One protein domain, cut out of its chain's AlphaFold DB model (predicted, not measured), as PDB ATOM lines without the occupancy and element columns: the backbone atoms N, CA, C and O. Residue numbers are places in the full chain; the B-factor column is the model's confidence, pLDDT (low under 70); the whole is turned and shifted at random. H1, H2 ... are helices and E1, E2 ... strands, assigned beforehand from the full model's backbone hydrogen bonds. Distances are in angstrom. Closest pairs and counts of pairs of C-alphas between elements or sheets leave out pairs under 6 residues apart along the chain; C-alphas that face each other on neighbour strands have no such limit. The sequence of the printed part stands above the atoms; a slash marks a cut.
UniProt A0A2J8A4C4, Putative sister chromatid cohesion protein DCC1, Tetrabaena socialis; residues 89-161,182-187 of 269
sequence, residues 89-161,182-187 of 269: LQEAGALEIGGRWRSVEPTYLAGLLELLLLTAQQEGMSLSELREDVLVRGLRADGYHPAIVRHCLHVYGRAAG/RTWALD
ATOM      1  N   LEU A  89     183.905 194.892 204.465       79.69
ATOM      2  CA  LEU A  89     183.031 195.359 203.386       79.69
ATOM      3  C   LEU A  89     183.774 196.277 202.410       79.69
ATOM      4  O   LEU A  89     183.580 196.154 201.204       79.69
ATOM      5  N   GLN A  90     184.630 197.169 202.908       74.75
ATOM      6  CA  GLN A  90     185.473 198.020 202.068       74.75
ATOM      7  C   GLN A  90     186.511 197.202 201.291       74.75
ATOM      8  O   GLN A  90     186.700 197.448 200.102       74.75
ATOM      9  N   GLU A  91     187.127 196.205 201.928       74.44
ATOM     10  CA  GLU A  91     188.056 195.261 201.298       74.44
ATOM     11  C   GLU A  91     187.365 194.441 200.201       74.44
ATOM     12  O   GLU A  91     187.901 194.286 199.106       74.44
ATOM     13  N   ALA A  92     186.125 194.011 200.441       75.38
ATOM     14  CA  ALA A  92     185.282 193.359 199.443       75.38
ATOM     15  C   ALA A  92     184.756 194.317 198.349       75.38
ATOM     16  O   ALA A  92     184.012 193.892 197.465       75.38
ATOM     17  N   GLY A  93     185.094 195.610 198.409       77.56
ATOM     18  CA  GLY A  93     184.675 196.616 197.434       77.56
ATOM     19  C   GLY A  93     183.201 197.029 197.530       77.56
ATOM     20  O   GLY A  93     182.635 197.547 196.570       77.56
ATOM     21  N   ALA A  94     182.548 196.809 198.672       83.44
ATOM     22  CA  ALA A  94     181.193 197.290 198.909       83.44
ATOM     23  C   ALA A  94     181.176 198.790 199.250       83.44
ATOM     24  O   ALA A  94     182.077 199.325 199.896       83.44
ATOM     25  N   LEU A  95     180.103 199.471 198.843       84.56
ATOM     26  CA  LEU A  95     179.891 200.902 199.044       84.56
ATOM     27  C   LEU A  95     178.636 201.184 199.851       84.56
ATOM     28  O   LEU A  95     177.594 200.563 199.643       84.56
ATOM     29  N   GLU A  96     178.709 202.195 200.708       81.75
ATOM     30  CA  GLU A  96     177.548 202.724 201.410       81.75
ATOM     31  C   GLU A  96     176.858 203.806 200.567       81.75
ATOM     32  O   GLU A  96     177.401 204.886 200.329       81.75
ATOM     33  N   ILE A  97     175.640 203.520 200.102       82.88
ATOM     34  CA  ILE A  97     174.813 204.452 199.327       82.88
ATOM     35  C   ILE A  97     173.456 204.579 200.019       82.88
ATOM     36  O   ILE A  97     172.676 203.625 200.064       82.88
ATOM     37  N   GLY A  98     173.177 205.764 200.571       78.75
ATOM     38  CA  GLY A  98     171.926 206.046 201.284       78.75
ATOM     39  C   GLY A  98     171.747 205.200 202.551       78.75
ATOM     40  O   GLY A  98     170.660 204.672 202.781       78.75
ATOM     41  N   GLY A  99     172.821 205.010 203.329       78.31
ATOM     42  CA  GLY A  99     172.804 204.219 204.567       78.31
ATOM     43  C   GLY A  99     172.721 202.704 204.357       78.31
ATOM     44  O   GLY A  99     172.385 201.967 205.284       78.31
ATOM     45  N   ARG A 100     172.957 202.215 203.132       77.44
ATOM     46  CA  ARG A 100     172.932 200.784 202.797       77.44
ATOM     47  C   ARG A 100     174.209 200.385 202.073       77.44
ATOM     48  O   ARG A 100     174.576 201.023 201.090       77.44
ATOM     49  N   TRP A 101     174.826 199.295 202.523       80.19
ATOM     50  CA  TRP A 101     175.969 198.677 201.853       80.19
ATOM     51  C   TRP A 101     175.519 197.905 200.614       80.19
ATOM     52  O   TRP A 101     174.555 197.137 200.665       80.19
ATOM     53  N   ARG A 102     176.203 198.130 199.495       83.19
ATOM     54  CA  ARG A 102     175.919 197.531 198.189       83.19
ATOM     55  C   ARG A 102     177.230 197.106 197.540       83.19
ATOM     56  O   ARG A 102     178.189 197.869 197.576       83.19
ATOM     57  N   SER A 103     177.269 195.924 196.936       86.19
ATOM     58  CA  SER A 103     178.343 195.573 196.007       86.19
ATOM     59  C   SER A 103     178.112 196.272 194.670       86.19
ATOM     60  O   SER A 103     176.969 196.537 194.285       86.19
ATOM     61  N   VAL A 104     179.197 196.590 193.970       86.94
ATOM     62  CA  VAL A 104     179.130 197.108 192.604       86.94
ATOM     63  C   VAL A 104     179.448 195.969 191.646       86.94
ATOM     64  O   VAL A 104     180.409 195.231 191.850       86.94
ATOM     65  N   GLU A 105     178.625 195.799 190.615       86.06
ATOM     66  CA  GLU A 105     178.854 194.759 189.616       86.06
ATOM     67  C   GLU A 105     180.149 195.048 188.826       86.06
ATOM     68  O   GLU A 105     180.349 196.188 188.386       86.06
ATOM     69  N   PRO A 106     181.022 194.048 188.595       84.88
ATOM     70  CA  PRO A 106     182.272 194.251 187.863       84.88
ATOM     71  C   PRO A 106     182.079 194.796 186.441       84.88
ATOM     72  O   PRO A 106     182.862 195.628 185.992       84.88
ATOM     73  N   THR A 107     181.025 194.371 185.738       87.44
ATOM     74  CA  THR A 107     180.680 194.842 184.381       87.44
ATOM     75  C   THR A 107     180.288 196.323 184.376       87.44
ATOM     76  O   THR A 107     180.670 197.073 183.477       87.44
ATOM     77  N   TYR A 108     179.579 196.769 185.412       90.56
ATOM     78  CA  TYR A 108     179.213 198.164 185.595       90.56
ATOM     79  C   TYR A 108     180.442 199.027 185.910       90.56
ATOM     80  O   TYR A 108     180.595 200.102 185.333       90.56
ATOM     81  N   LEU A 109     181.355 198.545 186.767       90.56
ATOM     82  CA  LEU A 109     182.635 199.225 187.021       90.56
ATOM     83  C   LEU A 109     183.504 199.324 185.769       90.56
ATOM     84  O   LEU A 109     184.101 200.370 185.529       90.56
ATOM     85  N   ALA A 110     183.537 198.260 184.971       87.50
ATOM     86  CA  ALA A 110     184.190 198.217 183.672       87.50
ATOM     87  C   ALA A 110     183.673 199.324 182.738       87.50
ATOM     88  O   ALA A 110     184.457 200.133 182.248       87.50
ATOM     89  N   GLY A 111     182.353 199.421 182.552       91.50
ATOM     90  CA  GLY A 111     181.762 200.481 181.731       91.50
ATOM     91  C   GLY A 111     182.022 201.888 182.286       91.50
ATOM     92  O   GLY A 111     182.286 202.820 181.527       91.50
ATOM     93  N   LEU A 112     182.005 202.045 183.613       94.06
ATOM     94  CA  LEU A 112     182.316 203.318 184.263       94.06
ATOM     95  C   LEU A 112     183.779 203.736 184.065       94.06
ATOM     96  O   LEU A 112     184.038 204.922 183.870       94.06
ATOM     97  N   LEU A 113     184.727 202.793 184.086       93.75
ATOM     98  CA  LEU A 113     186.137 203.078 183.819       93.75
ATOM     99  C   LEU A 113     186.323 203.665 182.416       93.75
ATOM    100  O   LEU A 113     187.055 204.635 182.251       93.75
ATOM    101  N   GLU A 114     185.637 203.121 181.413       91.88
ATOM    102  CA  GLU A 114     185.701 203.646 180.044       91.88
ATOM    103  C   GLU A 114     185.171 205.079 179.953       91.88
ATOM    104  O   GLU A 114     185.798 205.939 179.331       91.88
ATOM    105  N   LEU A 115     184.048 205.361 180.618       93.62
ATOM    106  CA  LEU A 115     183.490 206.709 180.661       93.62
ATOM    107  C   LEU A 115     184.411 207.680 181.416       93.62
ATOM    108  O   LEU A 115     184.565 208.835 181.019       93.62
ATOM    109  N   LEU A 116     185.078 207.205 182.468       94.31
ATOM    110  CA  LEU A 116     186.070 207.968 183.218       94.31
ATOM    111  C   LEU A 116     187.280 208.316 182.342       94.31
ATOM    112  O   LEU A 116     187.700 209.471 182.326       94.31
ATOM    113  N   LEU A 117     187.800 207.353 181.578       92.50
ATOM    114  CA  LEU A 117     188.891 207.567 180.624       92.50
ATOM    115  C   LEU A 117     188.500 208.571 179.532       92.50
ATOM    116  O   LEU A 117     189.285 209.462 179.210       92.50
ATOM    117  N   LEU A 118     187.273 208.474 179.012       92.44
ATOM    118  CA  LEU A 118     186.745 209.426 178.035       92.44
ATOM    119  C   LEU A 118     186.649 210.840 178.624       92.44
ATOM    120  O   LEU A 118     187.105 211.798 178.004       92.44
ATOM    121  N   THR A 119     186.111 210.963 179.840       93.25
ATOM    122  CA  THR A 119     186.000 212.246 180.555       93.25
ATOM    123  C   THR A 119     187.386 212.840 180.818       93.25
ATOM    124  O   THR A 119     187.604 214.036 180.635       93.25
ATOM    125  N   ALA A 120     188.362 212.006 181.192       92.50
ATOM    126  CA  ALA A 120     189.740 212.436 181.392       92.50
ATOM    127  C   ALA A 120     190.378 212.980 180.111       92.50
ATOM    128  O   ALA A 120     191.024 214.026 180.145       92.50
ATOM    129  N   GLN A 121     190.150 212.306 178.983       91.12
ATOM    130  CA  GLN A 121     190.642 212.746 177.682       91.12
ATOM    131  C   GLN A 121     190.000 214.070 177.239       91.12
ATOM    132  O   GLN A 121     190.703 214.935 176.717       91.12
ATOM    133  N   GLN A 122     188.694 214.249 177.456       92.06
ATOM    134  CA  GLN A 122     187.974 215.486 177.119       92.06
ATOM    135  C   GLN A 122     188.503 216.700 177.891       92.06
ATOM    136  O   GLN A 122     188.649 217.780 177.326       92.06
ATOM    137  N   GLU A 123     188.843 216.507 179.163       90.75
ATOM    138  CA  GLU A 123     189.375 217.547 180.054       90.75
ATOM    139  C   GLU A 123     190.901 217.726 179.940       90.75
ATOM    140  O   GLU A 123     191.499 218.492 180.696       90.75
ATOM    141  N   GLY A 124     191.557 217.004 179.022       89.50
ATOM    142  CA  GLY A 124     193.005 217.082 178.808       89.50
ATOM    143  C   GLY A 124     193.842 216.595 179.997       89.50
ATOM    144  O   GLY A 124     194.972 217.047 180.177       89.50
ATOM    145  N   MET A 125     193.297 215.704 180.828       90.56
ATOM    146  CA  MET A 125     194.007 215.137 181.976       90.56
ATOM    147  C   MET A 125     194.958 214.021 181.537       90.56
ATOM    148  O   MET A 125     194.657 213.246 180.628       90.56
ATOM    149  N   SER A 126     196.105 213.906 182.210       90.12
ATOM    150  CA  SER A 126     197.000 212.765 182.009       90.12
ATOM    151  C   SER A 126     196.510 211.560 182.818       90.12
ATOM    152  O   SER A 126     195.954 211.713 183.904       90.12
ATOM    153  N   LEU A 127     196.739 210.339 182.321       89.06
ATOM    154  CA  LEU A 127     196.336 209.110 183.026       89.06
ATOM    155  C   LEU A 127     197.089 208.914 184.357       89.06
ATOM    156  O   LEU A 127     196.630 208.175 185.227       89.06
ATOM    157  N   SER A 128     198.230 209.587 184.527       89.12
ATOM    158  CA  SER A 128     199.008 209.631 185.768       89.12
ATOM    159  C   SER A 128     198.581 210.750 186.725       89.12
ATOM    160  O   SER A 128     199.033 210.764 187.866       89.12
ATOM    161  N   GLU A 129     197.733 211.681 186.284       91.06
ATOM    162  CA  GLU A 129     197.334 212.864 187.050       91.06
ATOM    163  C   GLU A 129     195.842 213.186 186.854       91.06
ATOM    164  O   GLU A 129     195.439 214.214 186.308       91.06
ATOM    165  N   LEU A 130     194.994 212.272 187.314       92.06
ATOM    166  CA  LEU A 130     193.546 212.408 187.288       92.06
ATOM    167  C   LEU A 130     193.049 213.172 188.513       92.06
ATOM    168  O   LEU A 130     193.230 212.737 189.651       92.06
ATOM    169  N   ARG A 131     192.365 214.291 188.288       92.81
ATOM    170  CA  ARG A 131     191.763 215.087 189.364       92.81
ATOM    171  C   ARG A 131     190.383 214.545 189.719       92.81
ATOM    172  O   ARG A 131     189.480 214.519 188.879       92.81
ATOM    173  N   GLU A 132     190.206 214.131 190.974       93.44
ATOM    174  CA  GLU A 132     188.956 213.526 191.442       93.44
ATOM    175  C   GLU A 132     187.760 214.477 191.299       93.44
ATOM    176  O   GLU A 132     186.692 214.070 190.846       93.44
ATOM    177  N   ASP A 133     187.926 215.751 191.660       91.94
ATOM    178  CA  ASP A 133     186.850 216.744 191.627       91.94
ATOM    179  C   ASP A 133     186.260 216.949 190.226       91.94
ATOM    180  O   ASP A 133     185.047 217.121 190.094       91.94
ATOM    181  N   VAL A 134     187.104 216.920 189.191       92.75
ATOM    182  CA  VAL A 134     186.686 217.105 187.799       92.75
ATOM    183  C   VAL A 134     185.932 215.880 187.306       92.75
ATOM    184  O   VAL A 134     184.821 216.021 186.800       92.75
ATOM    185  N   LEU A 135     186.471 214.680 187.540       92.69
ATOM    186  CA  LEU A 135     185.824 213.427 187.141       92.69
ATOM    187  C   LEU A 135     184.482 213.223 187.845       92.69
ATOM    188  O   LEU A 135     183.489 212.882 187.209       92.69
ATOM    189  N   VAL A 136     184.422 213.482 189.154       93.75
ATOM    190  CA  VAL A 136     183.174 213.390 189.922       93.75
ATOM    191  C   VAL A 136     182.149 214.403 189.417       93.75
ATOM    192  O   VAL A 136     180.965 214.085 189.366       93.75
ATOM    193  N   ARG A 137     182.570 215.616 189.046       92.88
ATOM    194  CA  ARG A 137     181.664 216.649 188.528       92.88
ATOM    195  C   ARG A 137     181.136 216.303 187.138       92.88
ATOM    196  O   ARG A 137     179.931 216.419 186.940       92.88
ATOM    197  N   GLY A 138     182.009 215.860 186.230       90.88
ATOM    198  CA  GLY A 138     181.639 215.446 184.875       90.88
ATOM    199  C   GLY A 138     180.660 214.277 184.899       90.88
ATOM    200  O   GLY A 138     179.522 214.411 184.471       90.88
ATOM    201  N   LEU A 139     181.037 213.180 185.558       92.81
ATOM    202  CA  LEU A 139     180.213 211.966 185.618       92.81
ATOM    203  C   LEU A 139     178.919 212.151 186.424       92.81
ATOM    204  O   LEU A 139     177.930 211.457 186.199       92.81
ATOM    205  N   ARG A 140     178.878 213.106 187.361       92.25
ATOM    206  CA  ARG A 140     177.629 213.464 188.047       92.25
ATOM    207  C   ARG A 140     176.618 214.102 187.095       92.25
ATOM    208  O   ARG A 140     175.424 213.899 187.304       92.25
ATOM    209  N   ALA A 141     177.064 214.850 186.083       87.56
ATOM    210  CA  ALA A 141     176.173 215.400 185.062       87.56
ATOM    211  C   ALA A 141     175.503 214.284 184.241       87.56
ATOM    212  O   ALA A 141     174.330 214.404 183.901       87.56
ATOM    213  N   ASP A 142     176.203 213.162 184.056       87.19
ATOM    214  CA  ASP A 142     175.700 211.956 183.384       87.19
ATOM    215  C   ASP A 142     174.864 211.039 184.304       87.19
ATOM    216  O   ASP A 142     174.425 209.963 183.901       87.19
ATOM    217  N   GLY A 143     174.621 211.447 185.558       89.56
ATOM    218  CA  GLY A 143     173.773 210.724 186.513       89.56
ATOM    219  C   GLY A 143     174.495 209.710 187.408       89.56
ATOM    220  O   GLY A 143     173.838 208.984 188.157       89.56
ATOM    221  N   TYR A 144     175.831 209.660 187.394       91.62
ATOM    222  CA  TYR A 144     176.590 208.743 188.248       91.62
ATOM    223  C   TYR A 144     176.740 209.270 189.678       91.62
ATOM    224  O   TYR A 144     176.975 210.455 189.933       91.62
ATOM    225  N   HIS A 145     176.639 208.361 190.650       90.62
ATOM    226  CA  HIS A 145     176.786 208.718 192.056       90.62
ATOM    227  C   HIS A 145     178.270 208.968 192.410       90.62
ATOM    228  O   HIS A 145     179.107 208.099 192.143       90.62
ATOM    229  N   PRO A 146     178.621 210.075 193.101       90.31
ATOM    230  CA  PRO A 146     180.011 210.422 193.430       90.31
ATOM    231  C   PRO A 146     180.801 209.322 194.147       90.31
ATOM    232  O   PRO A 146     181.995 209.155 193.915       90.31
ATOM    233  N   ALA A 147     180.139 208.553 195.019       89.44
ATOM    234  CA  ALA A 147     180.781 207.449 195.738       89.44
ATOM    235  C   ALA A 147     181.253 206.323 194.803       89.44
ATOM    236  O   ALA A 147     182.302 205.738 195.045       89.44
ATOM    237  N   ILE A 148     180.514 206.050 193.723       91.81
ATOM    238  CA  ILE A 148     180.858 205.002 192.753       91.81
ATOM    239  C   ILE A 148     182.051 205.450 191.905       91.81
ATOM    240  O   ILE A 148     182.970 204.670 191.681       91.81
ATOM    241  N   VAL A 149     182.085 206.719 191.492       92.94
ATOM    242  CA  VAL A 149     183.221 207.283 190.744       92.94
ATOM    243  C   VAL A 149     184.508 207.203 191.568       92.94
ATOM    244  O   VAL A 149     185.527 206.716 191.089       92.94
ATOM    245  N   ARG A 150     184.446 207.605 192.844       90.94
ATOM    246  CA  ARG A 150     185.572 207.476 193.784       90.94
ATOM    247  C   ARG A 150     186.001 206.029 193.981       90.94
ATOM    248  O   ARG A 150     187.191 205.744 194.049       90.94
ATOM    249  N   HIS A 151     185.039 205.119 194.069       90.62
ATOM    250  CA  HIS A 151     185.326 203.698 194.182       90.62
ATOM    251  C   HIS A 151     186.024 203.155 192.934       90.62
ATOM    252  O   HIS A 151     187.028 202.469 193.062       90.62
ATOM    253  N   CYS A 152     185.566 203.526 191.738       92.44
ATOM    254  CA  CYS A 152     186.217 203.168 190.479       92.44
ATOM    255  C   CYS A 152     187.673 203.667 190.443       92.44
ATOM    256  O   CYS A 152     188.576 202.893 190.130       92.44
ATOM    257  N   LEU A 153     187.926 204.911 190.872       92.00
ATOM    258  CA  LEU A 153     189.283 205.456 191.019       92.00
ATOM    259  C   LEU A 153     190.135 204.677 192.030       92.00
ATOM    260  O   LEU A 153     191.324 204.492 191.802       92.00
ATOM    261  N   HIS A 154     189.543 204.193 193.121       89.62
ATOM    262  CA  HIS A 154     190.246 203.368 194.103       89.62
ATOM    263  C   HIS A 154     190.548 201.951 193.588       89.62
ATOM    264  O   HIS A 154     191.589 201.377 193.905       89.62
ATOM    265  N   VAL A 155     189.654 201.385 192.774       89.44
ATOM    266  CA  VAL A 155     189.823 200.056 192.172       89.44
ATOM    267  C   VAL A 155     190.865 200.086 191.056       89.44
ATOM    268  O   VAL A 155     191.706 199.194 190.994       89.44
ATOM    269  N   TYR A 156     190.861 201.101 190.193       90.56
ATOM    270  CA  TYR A 156     191.749 201.158 189.025       90.56
ATOM    271  C   TYR A 156     192.928 202.114 189.175       90.56
ATOM    272  O   TYR A 156     193.754 202.185 188.272       90.56
ATOM    273  N   GLY A 157     193.038 202.847 190.280       90.62
ATOM    274  CA  GLY A 157     194.052 203.879 190.463       90.62
ATOM    275  C   GLY A 157     194.705 203.880 191.841       90.62
ATOM    276  O   GLY A 157     194.277 203.230 192.792       90.62
ATOM    277  N   ARG A 158     195.786 204.651 191.934       90.69
ATOM    278  CA  ARG A 158     196.574 204.911 193.136       90.69
ATOM    279  C   ARG A 158     196.518 206.400 193.452       90.69
ATOM    280  O   ARG A 158     196.768 207.230 192.582       90.69
ATOM    281  N   ALA A 159     196.193 206.750 194.693       88.44
ATOM    282  CA  ALA A 159     196.154 208.147 195.114       88.44
ATOM    283  C   ALA A 159     197.579 208.726 195.183       88.44
ATOM    284  O   ALA A 159     198.454 208.167 195.853       88.44
ATOM    285  N   ALA A 160     197.811 209.859 194.519       74.44
ATOM    286  CA  ALA A 160     199.062 210.600 194.606       74.44
ATOM    287  C   ALA A 160     199.136 211.272 195.990       74.44
ATOM    288  O   ALA A 160     198.397 212.211 196.278       74.44
ATOM    289  N   GLY A 161     199.969 210.718 196.876       61.78
ATOM    290  CA  GLY A 161     200.102 211.135 198.280       61.78
ATOM    291  C   GLY A 161     200.129 209.977 199.284       61.78
ATOM    292  O   GLY A 161     200.520 210.176 200.427       61.78
ATOM    293  N   ARG A 182     191.975 215.601 195.430       86.81
ATOM    294  CA  ARG A 182     192.819 214.416 195.452       86.81
ATOM    295  C   ARG A 182     193.154 214.034 194.014       86.81
ATOM    296  O   ARG A 182     192.260 213.868 193.183       86.81
ATOM    297  N   THR A 183     194.440 213.866 193.751       92.19
ATOM    298  CA  THR A 183     194.939 213.425 192.452       92.19
ATOM    299  C   THR A 183     195.170 211.916 192.466       92.19
ATOM    300  O   THR A 183     195.606 211.350 193.472       92.19
ATOM    301  N   TRP A 184     194.877 211.257 191.353       94.12
ATOM    302  CA  TRP A 184     194.978 209.815 191.175       94.12
ATOM    303  C   TRP A 184     195.821 209.486 189.944       94.12
ATOM    304  O   TRP A 184     195.713 210.148 188.920       94.12
ATOM    305  N   ALA A 185     196.626 208.436 190.027       93.69
ATOM    306  CA  ALA A 185     197.307 207.843 188.885       93.69
ATOM    307  C   ALA A 185     196.662 206.492 188.581       93.69
ATOM    308  O   ALA A 185     196.521 205.674 189.491       93.69
ATOM    309  N   LEU A 186     196.274 206.229 187.335       93.44
ATOM    310  CA  LEU A 186     195.754 204.914 186.969       93.44
ATOM    311  C   LEU A 186     196.827 203.837 187.128       93.44
ATOM    312  O   LEU A 186     197.997 204.018 186.788       93.44
ATOM    313  N   ASP A 187     196.405 202.696 187.652       92.12
ATOM    314  CA  ASP A 187     197.201 201.489 187.695       92.12
ATOM    315  C   ASP A 187     197.202 200.858 186.301       92.12
ATOM    316  O   ASP A 187     196.180 200.377 185.800       92.12
TER     317      ASP A 187
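Overview. This is residues 89 to 161 and 182 to 187 of the 269 residues of the protein "Putative sister chromatid cohesion protein DCC1" of Tetrabaena socialis (UniProt A0A2J8A4C4). Three helices pack crosswise on one another: the long H1 makes one side, H2 and H3 each cross it about perpendicular, and H3 lies in the core. A small two-stranded ribbon, E1 and E2, sits beside the last residues of H3, while residues 89 to 105, a long stretch with no named element, make a loop ahead of H1 that lies at one end of the domain's longest axis. The printed part has 79 residues, with three named helices and two named strands in the order H1, H2, H3, E1, E2; the sheet order is E1 - E2, antiparallel. The class is mostly helix. The whole is compact, with a radius of gyration of the C-alphas of 12.1 A and spans of 35 by 27 by 21 A.

Along the chain. The sheet is made of E1, residues 157 to 159, 6.7 A from first to last C-alpha, and E2, residues 183 to 186, 10.2 A long. E2 ends with C-alpha 186 at (195.754, 204.914, 186.969). H3, residues 146 to 156, is 15.6 A long and comes directly before E1 in the chain. H2, residues 132 to 141, measures 14.4 A. H1, residues 106 to 122, is the longest helix at 24.5 A; it begins with C-alpha 106 at (182.272, 194.251, 187.863) and ends with C-alpha 122 at (187.974, 215.486, 177.119).

Arrangement. E1 and E2 are antiparallel neighbours, with 150 degrees between their directions. The C-alphas of Gly 157 and Leu 186 face each other at 4.0 A, and N 158 to O 185 at 2.7 A and N 185 to O 158 at 2.8 A are within hydrogen-bond range. Residues 130 to 131 form a further short antiparallel pairing with residues 183 to 184 of E2. H3 comes within 10 A of the sheet with its residues 150 to 156, in 11 pairs of C-alphas with E2 and 3 with E1; the closest C-alphas of H3 and E2 are those of Tyr 156 and Leu 186, 5.9 A apart. The closest C-alphas of H2 and E2 are those of Glu 132 and Thr 183, at 6.1 A. H2 and H3 touch, closest at the C-alphas of Val 136 and Pro 146, 5.6 A apart. They stand at a steep tilt of 53 degrees and run opposite ways. H1 touches H3 with residues 109 to 113 alone, closest at the C-alphas of Leu 109 and Cys 152, 6.4 A; their lines are about perpendicular, at 85 degrees. H1 touches H2 with residues 115 to 120 alone, closest at the C-alphas of Thr 119 and Leu 135, 6.7 A; these lines too are about perpendicular, at 75 degrees. H1 is apart from both E1 and E2, and H2 is apart from E1. In H1, H2 and H3 every O i to N i+4 pair is within hydrogen-bond range.

Size, cuts and confidence. The two C-alphas farthest apart are those of Arg 100 and Gly 124, 35.3 A. H3 has its centre 3.0 A from the mean of the C-alphas, the nearest of the elements, while E1 and E2 are the farthest, each at 10.3 A. Residues 89 to 105 have their C-alphas 12 to 20 A from that mean, and within them residues 95 to 96 pair with residues 101 to 102, antiparallel. The links from H2 to H3 and from H3 to E1 are tight, and the link from H1 to H2 is short. The link from E1 to E2 runs across the cut: residues 162 to 181 are not printed, and C-alphas 161 and 182 are 8.5 A apart. The mean pLDDT of the printed part is 88.3, and one printed residue, Gly 161, is under 70.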